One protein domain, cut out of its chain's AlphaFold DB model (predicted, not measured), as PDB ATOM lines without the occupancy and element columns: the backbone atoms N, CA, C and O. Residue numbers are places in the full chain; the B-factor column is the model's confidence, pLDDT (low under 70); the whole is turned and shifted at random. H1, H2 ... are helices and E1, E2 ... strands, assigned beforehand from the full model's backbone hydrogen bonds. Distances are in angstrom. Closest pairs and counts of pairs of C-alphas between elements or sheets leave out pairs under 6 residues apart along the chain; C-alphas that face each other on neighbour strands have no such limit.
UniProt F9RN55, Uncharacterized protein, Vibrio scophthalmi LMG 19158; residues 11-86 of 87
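What this domain is: This is residues 11 to 86 of the 87 residues of an uncharacterized protein of Vibrio scophthalmi LMG 19158 (UniProt F9RN55). A strongly twisted sheet of three strands, E1, E2 and E3, has one long helix, H2, packed slantwise over one face, making two layers, the sheet and a helix on one face of it. The short helix H1 lies off the sheet, and a long link, residues 46 to 57, leads from it back to E3. The printed part has 76 residues, with E1, E2, H1, E3 and H2 in that order along the chain; the sheet order is E1, E2, E3, all antiparallel, and the class is mixed, helices and strands. The whole is compact, with a radius of gyration of the C-alphas of 12.4 A, and flat in outline, spanning 34 by 31 by 15 A.

Where its parts are: E2, residues 23 to 32, is 27.9 A long. E1 is residues 15 to 20, 15.6 A, beginning at C-alpha 15 (299.027, 256.971, 55.589). E3 is residues 58 to 64, 20.1 A. H2 is residues 67 to 84, 25.7 A, ending at C-alpha 84 (298.563, 244.900, 72.701). H1 is residues 40 to 45, 8.7 A.

How they stand to each other: E1 and E2 form a hairpin, antiparallel at 146 degrees, with N 18 and O 25 2.9 A apart. E2 and E3 are antiparallel at 159 degrees, with N 26 and O 62 2.8 A apart, within hydrogen-bond range. H2 is on the sheet at a height of 5.8 A, over E2 and E3, at 37 degrees to E3 on the local plane. The closest C-alphas of E3 and H2, Gly 62 and Met 74, are 3.7 A apart. H1 is not on the sheet, and H1 and H2 are apart. In H1 and H2 every O i to N i+4 pair is within hydrogen-bond range.

The domain as a whole: The C-alphas farthest apart, Gly 22 and Trp 86, are 35.7 A apart. The printed part has no cut. The link from H1 to E3 is long, with 12 residues. The mean pLDDT of the printed part is 90.7; residues 12 to 13 are under 70.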
ATOM      1  N   SER A  11     291.244 250.664  63.178       73.31
ATOM      2  CA  SER A  11     291.069 251.158  61.808       73.31
ATOM      3  C   SER A  11     291.876 252.429  61.572       73.31
ATOM      4  O   SER A  11     291.923 253.300  62.432       73.31
ATOM      5  N   GLY A  12     292.470 252.555  60.389       68.62
ATOM      6  CA  GLY A  12     293.109 253.781  59.922       68.62
ATOM      7  C   GLY A  12     292.907 253.911  58.419       68.62
ATOM      8  O   GLY A  12     293.028 252.923  57.695       68.62
ATOM      9  N   GLU A  13     292.568 255.109  57.948       69.81
ATOM     10  CA  GLU A  13     292.174 255.313  56.547       69.81
ATOM     11  C   GLU A  13     293.340 255.750  55.661       69.81
ATOM     12  O   GLU A  13     293.474 255.283  54.530       69.81
ATOM     13  N   LYS A  14     294.224 256.611  56.182       86.38
ATOM     14  CA  LYS A  14     295.240 257.298  55.383       86.38
ATOM     15  C   LYS A  14     296.619 257.226  56.022       86.38
ATOM     16  O   LYS A  14     296.780 257.462  57.218       86.38
ATOM     17  N   ILE A  15     297.618 256.907  55.203       92.44
ATOM     18  CA  ILE A  15     299.027 256.971  55.589       92.44
ATOM     19  C   ILE A  15     299.566 258.325  55.140       92.44
ATOM     20  O   ILE A  15     299.560 258.648  53.951       92.44
ATOM     21  N   HIS A  16     300.049 259.107  56.096       95.44
ATOM     22  CA  HIS A  16     300.745 260.360  55.853       95.44
ATOM     23  C   HIS A  16     302.244 260.105  55.921       95.44
ATOM     24  O   HIS A  16     302.707 259.332  56.758       95.44
ATOM     25  N   ILE A  17     303.013 260.748  55.046       95.31
ATOM     26  CA  ILE A  17     304.465 260.583  54.998       95.31
ATOM     27  C   ILE A  17     305.118 261.957  54.952       95.31
ATOM     28  O   ILE A  17     304.769 262.787  54.114       95.31
ATOM     29  N   GLN A  18     306.102 262.177  55.818       96.19
ATOM     30  CA  GLN A  18     306.898 263.397  55.848       96.19
ATOM     31  C   GLN A  18     308.390 263.063  55.889       96.19
ATOM     32  O   GLN A  18     308.803 262.051  56.453       96.19
ATOM     33  N   LYS A  19     309.219 263.918  55.281       95.25
ATOM     34  CA  LYS A  19     310.677 263.829  55.403       95.25
ATOM     35  C   LYS A  19     311.139 264.673  56.592       95.25
ATOM     36  O   LYS A  19     310.916 265.880  56.597       95.25
ATOM     37  N   ILE A  20     311.784 264.041  57.569       92.56
ATOM     38  CA  ILE A  20     312.260 264.646  58.819       92.56
ATOM     39  C   ILE A  20     313.723 264.228  59.010       92.56
ATOM     40  O   ILE A  20     314.043 263.042  58.942       92.56
ATOM     41  N   ASP A  21     314.625 265.198  59.183       89.88
ATOM     42  CA  ASP A  21     316.066 264.978  59.407       89.88
ATOM     43  C   ASP A  21     316.729 264.018  58.402       89.88
ATOM     44  O   ASP A  21     317.558 263.173  58.737       89.88
ATOM     45  N   GLY A  22     316.332 264.118  57.130       89.88
ATOM     46  CA  GLY A  22     316.875 263.285  56.054       89.88
ATOM     47  C   GLY A  22     316.291 261.871  55.965       89.88
ATOM     48  O   GLY A  22     316.612 261.165  55.012       89.88
ATOM     49  N   LYS A  23     315.397 261.480  56.879       93.38
ATOM     50  CA  LYS A  23     314.658 260.208  56.861       93.38
ATOM     51  C   LYS A  23     313.185 260.435  56.533       93.38
ATOM     52  O   LYS A  23     312.680 261.548  56.640       93.38
ATOM     53  N   TYR A  24     312.498 259.380  56.120       96.69
ATOM     54  CA  TYR A  24     311.052 259.371  55.944       96.69
ATOM     55  C   TYR A  24     310.388 258.853  57.212       96.69
ATOM     56  O   TYR A  24     310.840 257.873  57.806       96.69
ATOM     57  N   GLU A  25     309.308 259.506  57.604       97.38
ATOM     58  CA  GLU A  25     308.428 259.088  58.680       97.38
ATOM     59  C   GLU A  25     307.028 258.902  58.104       97.38
ATOM     60  O   GLU A  25     306.499 259.810  57.464       97.38
ATOM     61  N   ALA A  26     306.460 257.720  58.302       96.62
ATOM     62  CA  ALA A  26     305.088 257.391  57.966       96.62
ATOM     63  C   ALA A  26     304.264 257.359  59.257       96.62
ATOM     64  O   ALA A  26     304.692 256.765  60.250       96.62
ATOM     65  N   ARG A  27     303.093 257.996  59.241       96.06
ATOM     66  CA  ARG A  27     302.117 257.949  60.332       96.06
ATOM     67  C   ARG A  27     300.729 257.635  59.797       96.06
ATOM     68  O   ARG A  27     300.358 258.112  58.726       96.06
ATOM     69  N   GLN A  28     299.950 256.898  60.573       93.56
ATOM     70  CA  GLN A  28     298.546 256.619  60.280       93.56
ATOM     71  C   GLN A  28     297.718 256.803  61.547       93.56
ATOM     72  O   GLN A  28     298.017 256.177  62.561       93.56
ATOM     73  N   ALA A  29     296.685 257.644  61.488       91.81
ATOM     74  CA  ALA A  29     295.742 257.813  62.589       91.81
ATOM     75  C   ALA A  29     294.996 256.500  62.846       91.81
ATOM     76  O   ALA A  29     294.566 255.841  61.895       91.81
ATOM     77  N   LEU A  30     294.834 256.132  64.118       90.19
ATOM     78  CA  LEU A  30     294.173 254.897  64.521       90.19
ATOM     79  C   LEU A  30     292.924 255.192  65.345       90.19
ATOM     80  O   LEU A  30     292.996 255.820  66.400       90.19
ATOM     81  N   ALA A  31     291.788 254.666  64.896       88.06
ATOM     82  CA  ALA A  31     290.613 254.519  65.738       88.06
ATOM     83  C   ALA A  31     290.761 253.219  66.526       88.06
ATOM     84  O   ALA A  31     290.891 252.147  65.924       88.06
ATOM     85  N   ILE A  32     290.703 253.293  67.853       85.75
ATOM     86  CA  ILE A  32     290.738 252.117  68.725       85.75
ATOM     87  C   ILE A  32     289.303 251.767  69.116       85.75
ATOM     88  O   ILE A  32     288.535 252.615  69.566       85.75
ATOM     89  N   PHE A  33     288.908 250.518  68.881       84.50
ATOM     90  CA  PHE A  33     287.528 250.031  68.983       84.50
ATOM     91  C   PHE A  33     286.512 250.928  68.252       84.50
ATOM     92  O   PHE A  33     285.392 251.120  68.717       84.50
ATOM     93  N   GLY A  34     286.918 251.484  67.103       80.44
ATOM     94  CA  GLY A  34     286.083 252.362  66.278       80.44
ATOM     95  C   GLY A  34     285.924 253.786  66.812       80.44
ATOM     96  O   GLY A  34     285.089 254.518  66.295       80.44
ATOM     97  N   ASN A  35     286.703 254.188  67.822       81.50
ATOM     98  CA  ASN A  35     286.632 255.524  68.403       81.50
ATOM     99  C   ASN A  35     287.952 256.277  68.246       81.50
ATOM    100  O   ASN A  35     289.035 255.733  68.476       81.50
ATOM    101  N   PHE A  36     287.831 257.558  67.917       86.69
ATOM    102  CA  PHE A  36     288.879 258.553  68.083       86.69
ATOM    103  C   PHE A  36     288.552 259.430  69.300       86.69
ATOM    104  O   PHE A  36     287.377 259.618  69.618       86.69
ATOM    105  N   PRO A  37     289.558 260.006  69.976       87.81
ATOM    106  CA  PRO A  37     289.324 260.968  71.053       87.81
ATOM    107  C   PRO A  37     288.982 262.378  70.537       87.81
ATOM    108  O   PRO A  37     288.760 263.283  71.337       87.81
ATOM    109  N   MET A  38     288.927 262.557  69.217       88.81
ATOM    110  CA  MET A  38     288.454 263.759  68.533       88.81
ATOM    111  C   MET A  38     287.113 263.474  67.859       88.81
ATOM    112  O   MET A  38     286.843 262.341  67.452       88.81
ATOM    113  N   SER A  39     286.285 264.505  67.703       89.81
ATOM    114  CA  SER A  39     285.080 264.394  66.881       89.81
ATOM    115  C   SER A  39     285.433 264.224  65.401       89.81
ATOM    116  O   SER A  39     286.473 264.687  64.934       89.81
ATOM    117  N   GLU A  40     284.532 263.604  64.640       87.12
ATOM    118  CA  GLU A  40     284.681 263.427  63.190       87.12
ATOM    119  C   GLU A  40     284.948 264.764  62.478       87.12
ATOM    120  O   GLU A  40     285.894 264.878  61.708       87.12
ATOM    121  N   ALA A  41     284.220 265.824  62.842       91.31
ATOM    122  CA  ALA A  41     284.412 267.160  62.274       91.31
ATOM    123  C   ALA A  41     285.780 267.791  62.606       91.31
ATOM    124  O   ALA A  41     286.261 268.651  61.867       91.31
ATOM    125  N   GLU A  42     286.408 267.429  63.728       91.44
ATOM    126  CA  GLU A  42     287.766 267.875  64.062       91.44
ATOM    127  C   GLU A  42     288.817 267.084  63.281       91.44
ATOM    128  O   GLU A  42     289.783 267.675  62.803       91.44
ATOM    129  N   LEU A  43     288.601 265.780  63.091       88.25
ATOM    130  CA  LEU A  43     289.476 264.917  62.295       88.25
ATOM    131  C   LEU A  43     289.441 265.278  60.810       88.25
ATOM    132  O   LEU A  43     290.493 265.369  60.179       88.25
ATOM    133  N   GLU A  44     288.261 265.556  60.258       89.94
ATOM    134  CA  GLU A  44     288.095 265.996  58.871       89.94
ATOM    135  C   GLU A  44     288.833 267.311  58.592       89.94
ATOM    136  O   GLU A  44     289.480 267.449  57.552       89.94
ATOM    137  N   LYS A  45     288.805 268.268  59.532       93.88
ATOM    138  CA  LYS A  45     289.513 269.558  59.394       93.88
ATOM    139  C   LYS A  45     291.020 269.397  59.239       93.88
ATOM    140  O   LYS A  45     291.649 270.221  58.580       93.88
ATOM    141  N   ILE A  46     291.583 268.361  59.853       92.38
ATOM    142  CA  ILE A  46     293.012 268.052  59.786       92.38
ATOM    143  C   ILE A  46     293.309 266.915  58.806       92.38
ATOM    144  O   ILE A  46     294.438 266.435  58.781       92.38
ATOM    145  N   ASP A  47     292.325 266.480  58.004       90.06
ATOM    146  CA  ASP A  47     292.453 265.381  57.035       90.06
ATOM    147  C   ASP A  47     293.008 264.096  57.680       90.06
ATOM    148  O   ASP A  47     293.846 263.403  57.105       90.06
ATOM    149  N   TYR A  48     292.586 263.815  58.922       88.88
ATOM    150  CA  TYR A  48     293.052 262.684  59.733       88.88
ATOM    151  C   TYR A  48     294.586 262.608  59.871       88.88
ATOM    152  O   TYR A  48     295.141 261.536  60.112       88.88
ATOM    153  N   ASN A  49     295.285 263.741  59.729       92.50
ATOM    154  CA  ASN A  49     296.738 263.795  59.628       92.50
ATOM    155  C   ASN A  49     297.425 263.783  61.007       92.50
ATOM    156  O   ASN A  49     297.399 264.804  61.701       92.50
ATOM    157  N   PRO A  50     298.167 262.719  61.378       93.50
ATOM    158  CA  PRO A  50     298.863 262.654  62.667       93.50
ATOM    159  C   PRO A  50     300.119 263.531  62.762       93.50
ATOM    160  O   PRO A  50     300.790 263.546  63.794       93.50
ATOM    161  N   PHE A  51     300.513 264.207  61.680       94.56
ATOM    162  CA  PHE A  51     301.541 265.253  61.723       94.56
ATOM    163  C   PHE A  51     300.961 266.628  62.061       94.56
ATOM    164  O   PHE A  51     301.726 267.560  62.304       94.56
ATOM    165  N   HIS A  52     299.634 266.782  62.050       94.69
ATOM    166  CA  HIS A  52     299.001 268.043  62.404       94.69
ATOM    167  C   HIS A  52     299.155 268.313  63.905       94.69
ATOM    168  O   HIS A  52     298.967 267.413  64.719       94.69
ATOM    169  N   ASN A  53     299.464 269.556  64.284       93.62
ATOM    170  CA  ASN A  53     299.682 269.923  65.691       93.62
ATOM    171  C   ASN A  53     298.431 269.721  66.560       93.62
ATOM    172  O   ASN A  53     298.551 269.435  67.746       93.62
ATOM    173  N   ASP A  54     297.252 269.857  65.952       93.69
ATOM    174  CA  ASP A  54     295.961 269.675  66.624       93.69
ATOM    175  C   ASP A  54     295.493 268.209  66.653       93.69
ATOM    176  O   ASP A  54     294.401 267.930  67.141       93.69
ATOM    177  N   PHE A  55     296.276 267.263  66.115       93.38
ATOM    178  CA  PHE A  55     295.921 265.848  66.184       93.38
ATOM    179  C   PHE A  55     296.059 265.338  67.623       93.38
ATOM    180  O   PHE A  55     297.140 265.364  68.214       93.38
ATOM    181  N   ILE A  56     294.960 264.820  68.162       91.06
ATOM    182  CA  ILE A  56     294.880 264.184  69.471       91.06
ATOM    183  C   ILE A  56     294.385 262.762  69.238       91.06
ATOM    184  O   ILE A  56     293.276 262.551  68.755       91.06
ATOM    185  N   GLY A  57     295.206 261.775  69.576       88.94
ATOM    186  CA  GLY A  57     294.838 260.373  69.456       88.94
ATOM    187  C   GLY A  57     296.021 259.456  69.232       88.94
ATOM    188  O   GLY A  57     297.176 259.884  69.191       88.94
ATOM    189  N   GLU A  58     295.698 258.180  69.083       91.12
ATOM    190  CA  GLU A  58     296.677 257.143  68.807       91.12
ATOM    191  C   GLU A  58     296.976 257.088  67.310       91.12
ATOM    192  O   GLU A  58     296.111 257.311  66.456       91.12
ATOM    193  N   TYR A  59     298.226 256.792  66.980       94.12
ATOM    194  CA  TYR A  59     298.664 256.642  65.603       94.12
ATOM    195  C   TYR A  59     299.750 255.577  65.502       94.12
ATOM    196  O   TYR A  59     300.598 255.446  66.384       94.12
ATOM    197  N   ALA A  60     299.745 254.830  64.400       94.12
ATOM    198  CA  ALA A  60     300.876 253.993  64.037       94.12
ATOM    199  C   ALA A  60     301.991 254.881  63.476       94.12
ATOM    200  O   ALA A  60     301.718 255.845  62.754       94.12
ATOM    201  N   ILE A  61     303.243 254.546  63.777       96.06
ATOM    202  CA  ILE A  61     304.426 255.287  63.331       96.06
ATOM    203  C   ILE A  61     305.503 254.344  62.798       96.06
ATOM    204  O   ILE A  61     305.785 253.302  63.381       96.06
ATOM    205  N   GLY A  62     306.163 254.751  61.715       96.69
ATOM    206  CA  GLY A  62     307.333 254.070  61.172       96.69
ATOM    207  C   GLY A  62     308.334 255.043  60.576       96.69
ATOM    208  O   GLY A  62     307.961 256.068  60.010       96.69
ATOM    209  N   LYS A  63     309.627 254.735  60.704       96.69
ATOM    210  CA  LYS A  63     310.717 255.558  60.159       96.69
ATOM    211  C   LYS A  63     311.607 254.723  59.251       96.69
ATOM    212  O   LYS A  63     311.909 253.576  59.566       96.69
ATOM    213  N   GLY A  64     312.077 255.312  58.157       95.50
ATOM    214  CA  GLY A  64     312.918 254.627  57.179       95.50
ATOM    215  C   GLY A  64     313.747 255.574  56.319       95.50
ATOM    216  O   GLY A  64     313.496 256.771  56.243       95.50
ATOM    217  N   GLU A  65     314.768 255.034  55.658       94.88
ATOM    218  CA  GLU A  65     315.583 255.787  54.684       94.88
ATOM    219  C   GLU A  65     314.827 256.062  53.379       94.88
ATOM    220  O   GLU A  65     315.163 256.980  52.638       94.88
ATOM    221  N   THR A  66     313.790 255.271  53.110       95.44
ATOM    222  CA  THR A  66     312.869 255.419  51.985       95.44
ATOM    223  C   THR A  66     311.437 255.423  52.507       95.44
ATOM    224  O   THR A  66     311.176 254.978  53.630       95.44
ATOM    225  N   THR A  67     310.507 255.895  51.678       94.50
ATOM    226  CA  THR A  67     309.065 255.825  51.950       94.50
ATOM    227  C   THR A  67     308.632 254.400  52.275       94.50
ATOM    228  O   THR A  67     307.967 254.180  53.278       94.50
ATOM    229  N   ASP A  68     309.097 253.424  51.499       95.69
ATOM    230  CA  ASP A  68     308.680 252.026  51.632       95.69
ATOM    231  C   ASP A  68     309.176 251.410  52.942       95.69
ATOM    232  O   ASP A  68     308.425 250.725  53.632       95.69
ATOM    233  N   LYS A  69     310.421 251.713  53.339       95.75
ATOM    234  CA  LYS A  69     310.955 251.287  54.641       95.75
ATOM    235  C   LYS A  69     310.186 251.930  55.798       95.75
ATOM    236  O   LYS A  69     309.978 251.282  56.817       95.75
ATOM    237  N   ALA A  70     309.773 253.191  55.652       95.81
ATOM    238  CA  ALA A  70     308.987 253.882  56.671       95.81
ATOM    239  C   ALA A  70     307.580 253.278  56.806       95.81
ATOM    240  O   ALA A  70     307.125 253.072  57.928       95.81
ATOM    241  N   ILE A  71     306.928 252.937  55.689       93.94
ATOM    242  CA  ILE A  71     305.622 252.262  55.684       93.94
ATOM    243  C   ILE A  71     305.735 250.870  56.310       93.94
ATOM    244  O   ILE A  71     304.962 250.557  57.205       93.94
ATOM    245  N   ALA A  72     306.727 250.064  55.918       94.94
ATOM    246  CA  ALA A  72     306.918 248.729  56.489       94.94
ATOM    247  C   ALA A  72     307.123 248.779  58.015       94.94
ATOM    248  O   ALA A  72     306.476 248.044  58.756       94.94
ATOM    249  N   ALA A  73     307.950 249.711  58.502       95.50
ATOM    250  CA  ALA A  73     308.133 249.926  59.939       95.50
ATOM    251  C   ALA A  73     306.839 250.393  60.639       95.50
ATOM    252  O   ALA A  73     306.588 250.039  61.790       95.50
ATOM    253  N   MET A  74     306.004 251.176  59.949       95.56
ATOM    254  CA  MET A  74     304.710 251.628  60.465       95.56
ATOM    255  C   MET A  74     303.719 250.464  60.557       95.56
ATOM    256  O   MET A  74     302.989 250.365  61.539       95.56
ATOM    257  N   GLU A  75     303.712 249.551  59.583       92.00
ATOM    258  CA  GLU A  75     302.886 248.337  59.611       92.00
ATOM    259  C   GLU A  75     303.308 247.377  60.733       92.00
ATOM    260  O   GLU A  75     302.456 246.770  61.388       92.00
ATOM    261  N   GLU A  76     304.609 247.266  61.009       93.44
ATOM    262  CA  GLU A  76     305.108 246.522  62.169       93.44
ATOM    263  C   GLU A  76     304.612 247.142  63.478       93.44
ATOM    264  O   GLU A  76     304.091 246.431  64.341       93.44
ATOM    265  N   ASN A  77     304.710 248.469  63.608       93.81
ATOM    266  CA  ASN A  77     304.188 249.190  64.765       93.81
ATOM    267  C   ASN A  77     302.670 249.004  64.915       93.81
ATOM    268  O   ASN A  77     302.207 248.685  66.010       93.81
ATOM    269  N   PHE A  78     301.913 249.092  63.819       88.81
ATOM    270  CA  PHE A  78     300.482 248.793  63.792       88.81
ATOM    271  C   PHE A  78     300.194 247.388  64.339       88.81
ATOM    272  O   PHE A  78     299.330 247.228  65.199       88.81
ATOM    273  N   SER A  79     300.935 246.364  63.893       88.75
ATOM    274  CA  SER A  79     300.742 244.983  64.361       88.75
ATOM    275  C   SER A  79     301.046 244.812  65.853       88.75
ATOM    276  O   SER A  79     300.423 243.987  66.522       88.75
ATOM    277  N   VAL A  80     302.000 245.576  66.391       89.62
ATOM    278  CA  VAL A  80     302.293 245.590  67.830       89.62
ATOM    279  C   VAL A  80     301.139 246.216  68.612       89.62
ATOM    280  O   VAL A  80     300.693 245.614  69.590       89.62
ATOM    281  N   ILE A  81     300.622 247.367  68.167       88.31
ATOM    282  CA  ILE A  81     299.471 248.034  68.799       88.31
ATOM    283  C   ILE A  81     298.263 247.096  68.780       88.31
ATOM    284  O   ILE A  81     297.652 246.862  69.821       88.31
ATOM    285  N   GLU A  82     297.979 246.473  67.635       86.19
ATOM    286  CA  GLU A  82     296.898 245.495  67.498       86.19
ATOM    287  C   GLU A  82     297.018 244.374  68.526       86.19
ATOM    288  O   GLU A  82     296.078 244.122  69.274       86.19
ATOM    289  N   LYS A  83     298.185 243.730  68.618       86.50
ATOM    290  CA  LYS A  83     298.409 242.649  69.585       86.50
ATOM    291  C   LYS A  83     298.261 243.125  71.028       86.50
ATOM    292  O   LYS A  83     297.761 242.360  71.843       86.50
ATOM    293  N   SER A  84     298.661 244.359  71.340       85.00
ATOM    294  CA  SER A  84     298.563 244.900  72.701       85.00
ATOM    295  C   SER A  84     297.134 245.133  73.187       85.00
ATOM    296  O   SER A  84     296.907 245.091  74.389       85.00
ATOM    297  N   LEU A  85     296.165 245.314  72.283       81.75
ATOM    298  CA  LEU A  85     294.753 245.474  72.654       81.75
ATOM    299  C   LEU A  85     294.088 244.168  73.117       81.75
ATOM    300  O   LEU A  85     292.997 244.210  73.678       81.75
ATOM    301  N   TRP A  86     294.721 243.023  72.855       76.69
ATOM    302  CA  TRP A  86     294.202 241.688  73.169       76.69
ATOM    303  C   TRP A  86     294.997 240.966  74.266       76.69
ATOM    304  O   TRP A  86     294.760 239.777  74.495       76.69
TER     305      TRP A  86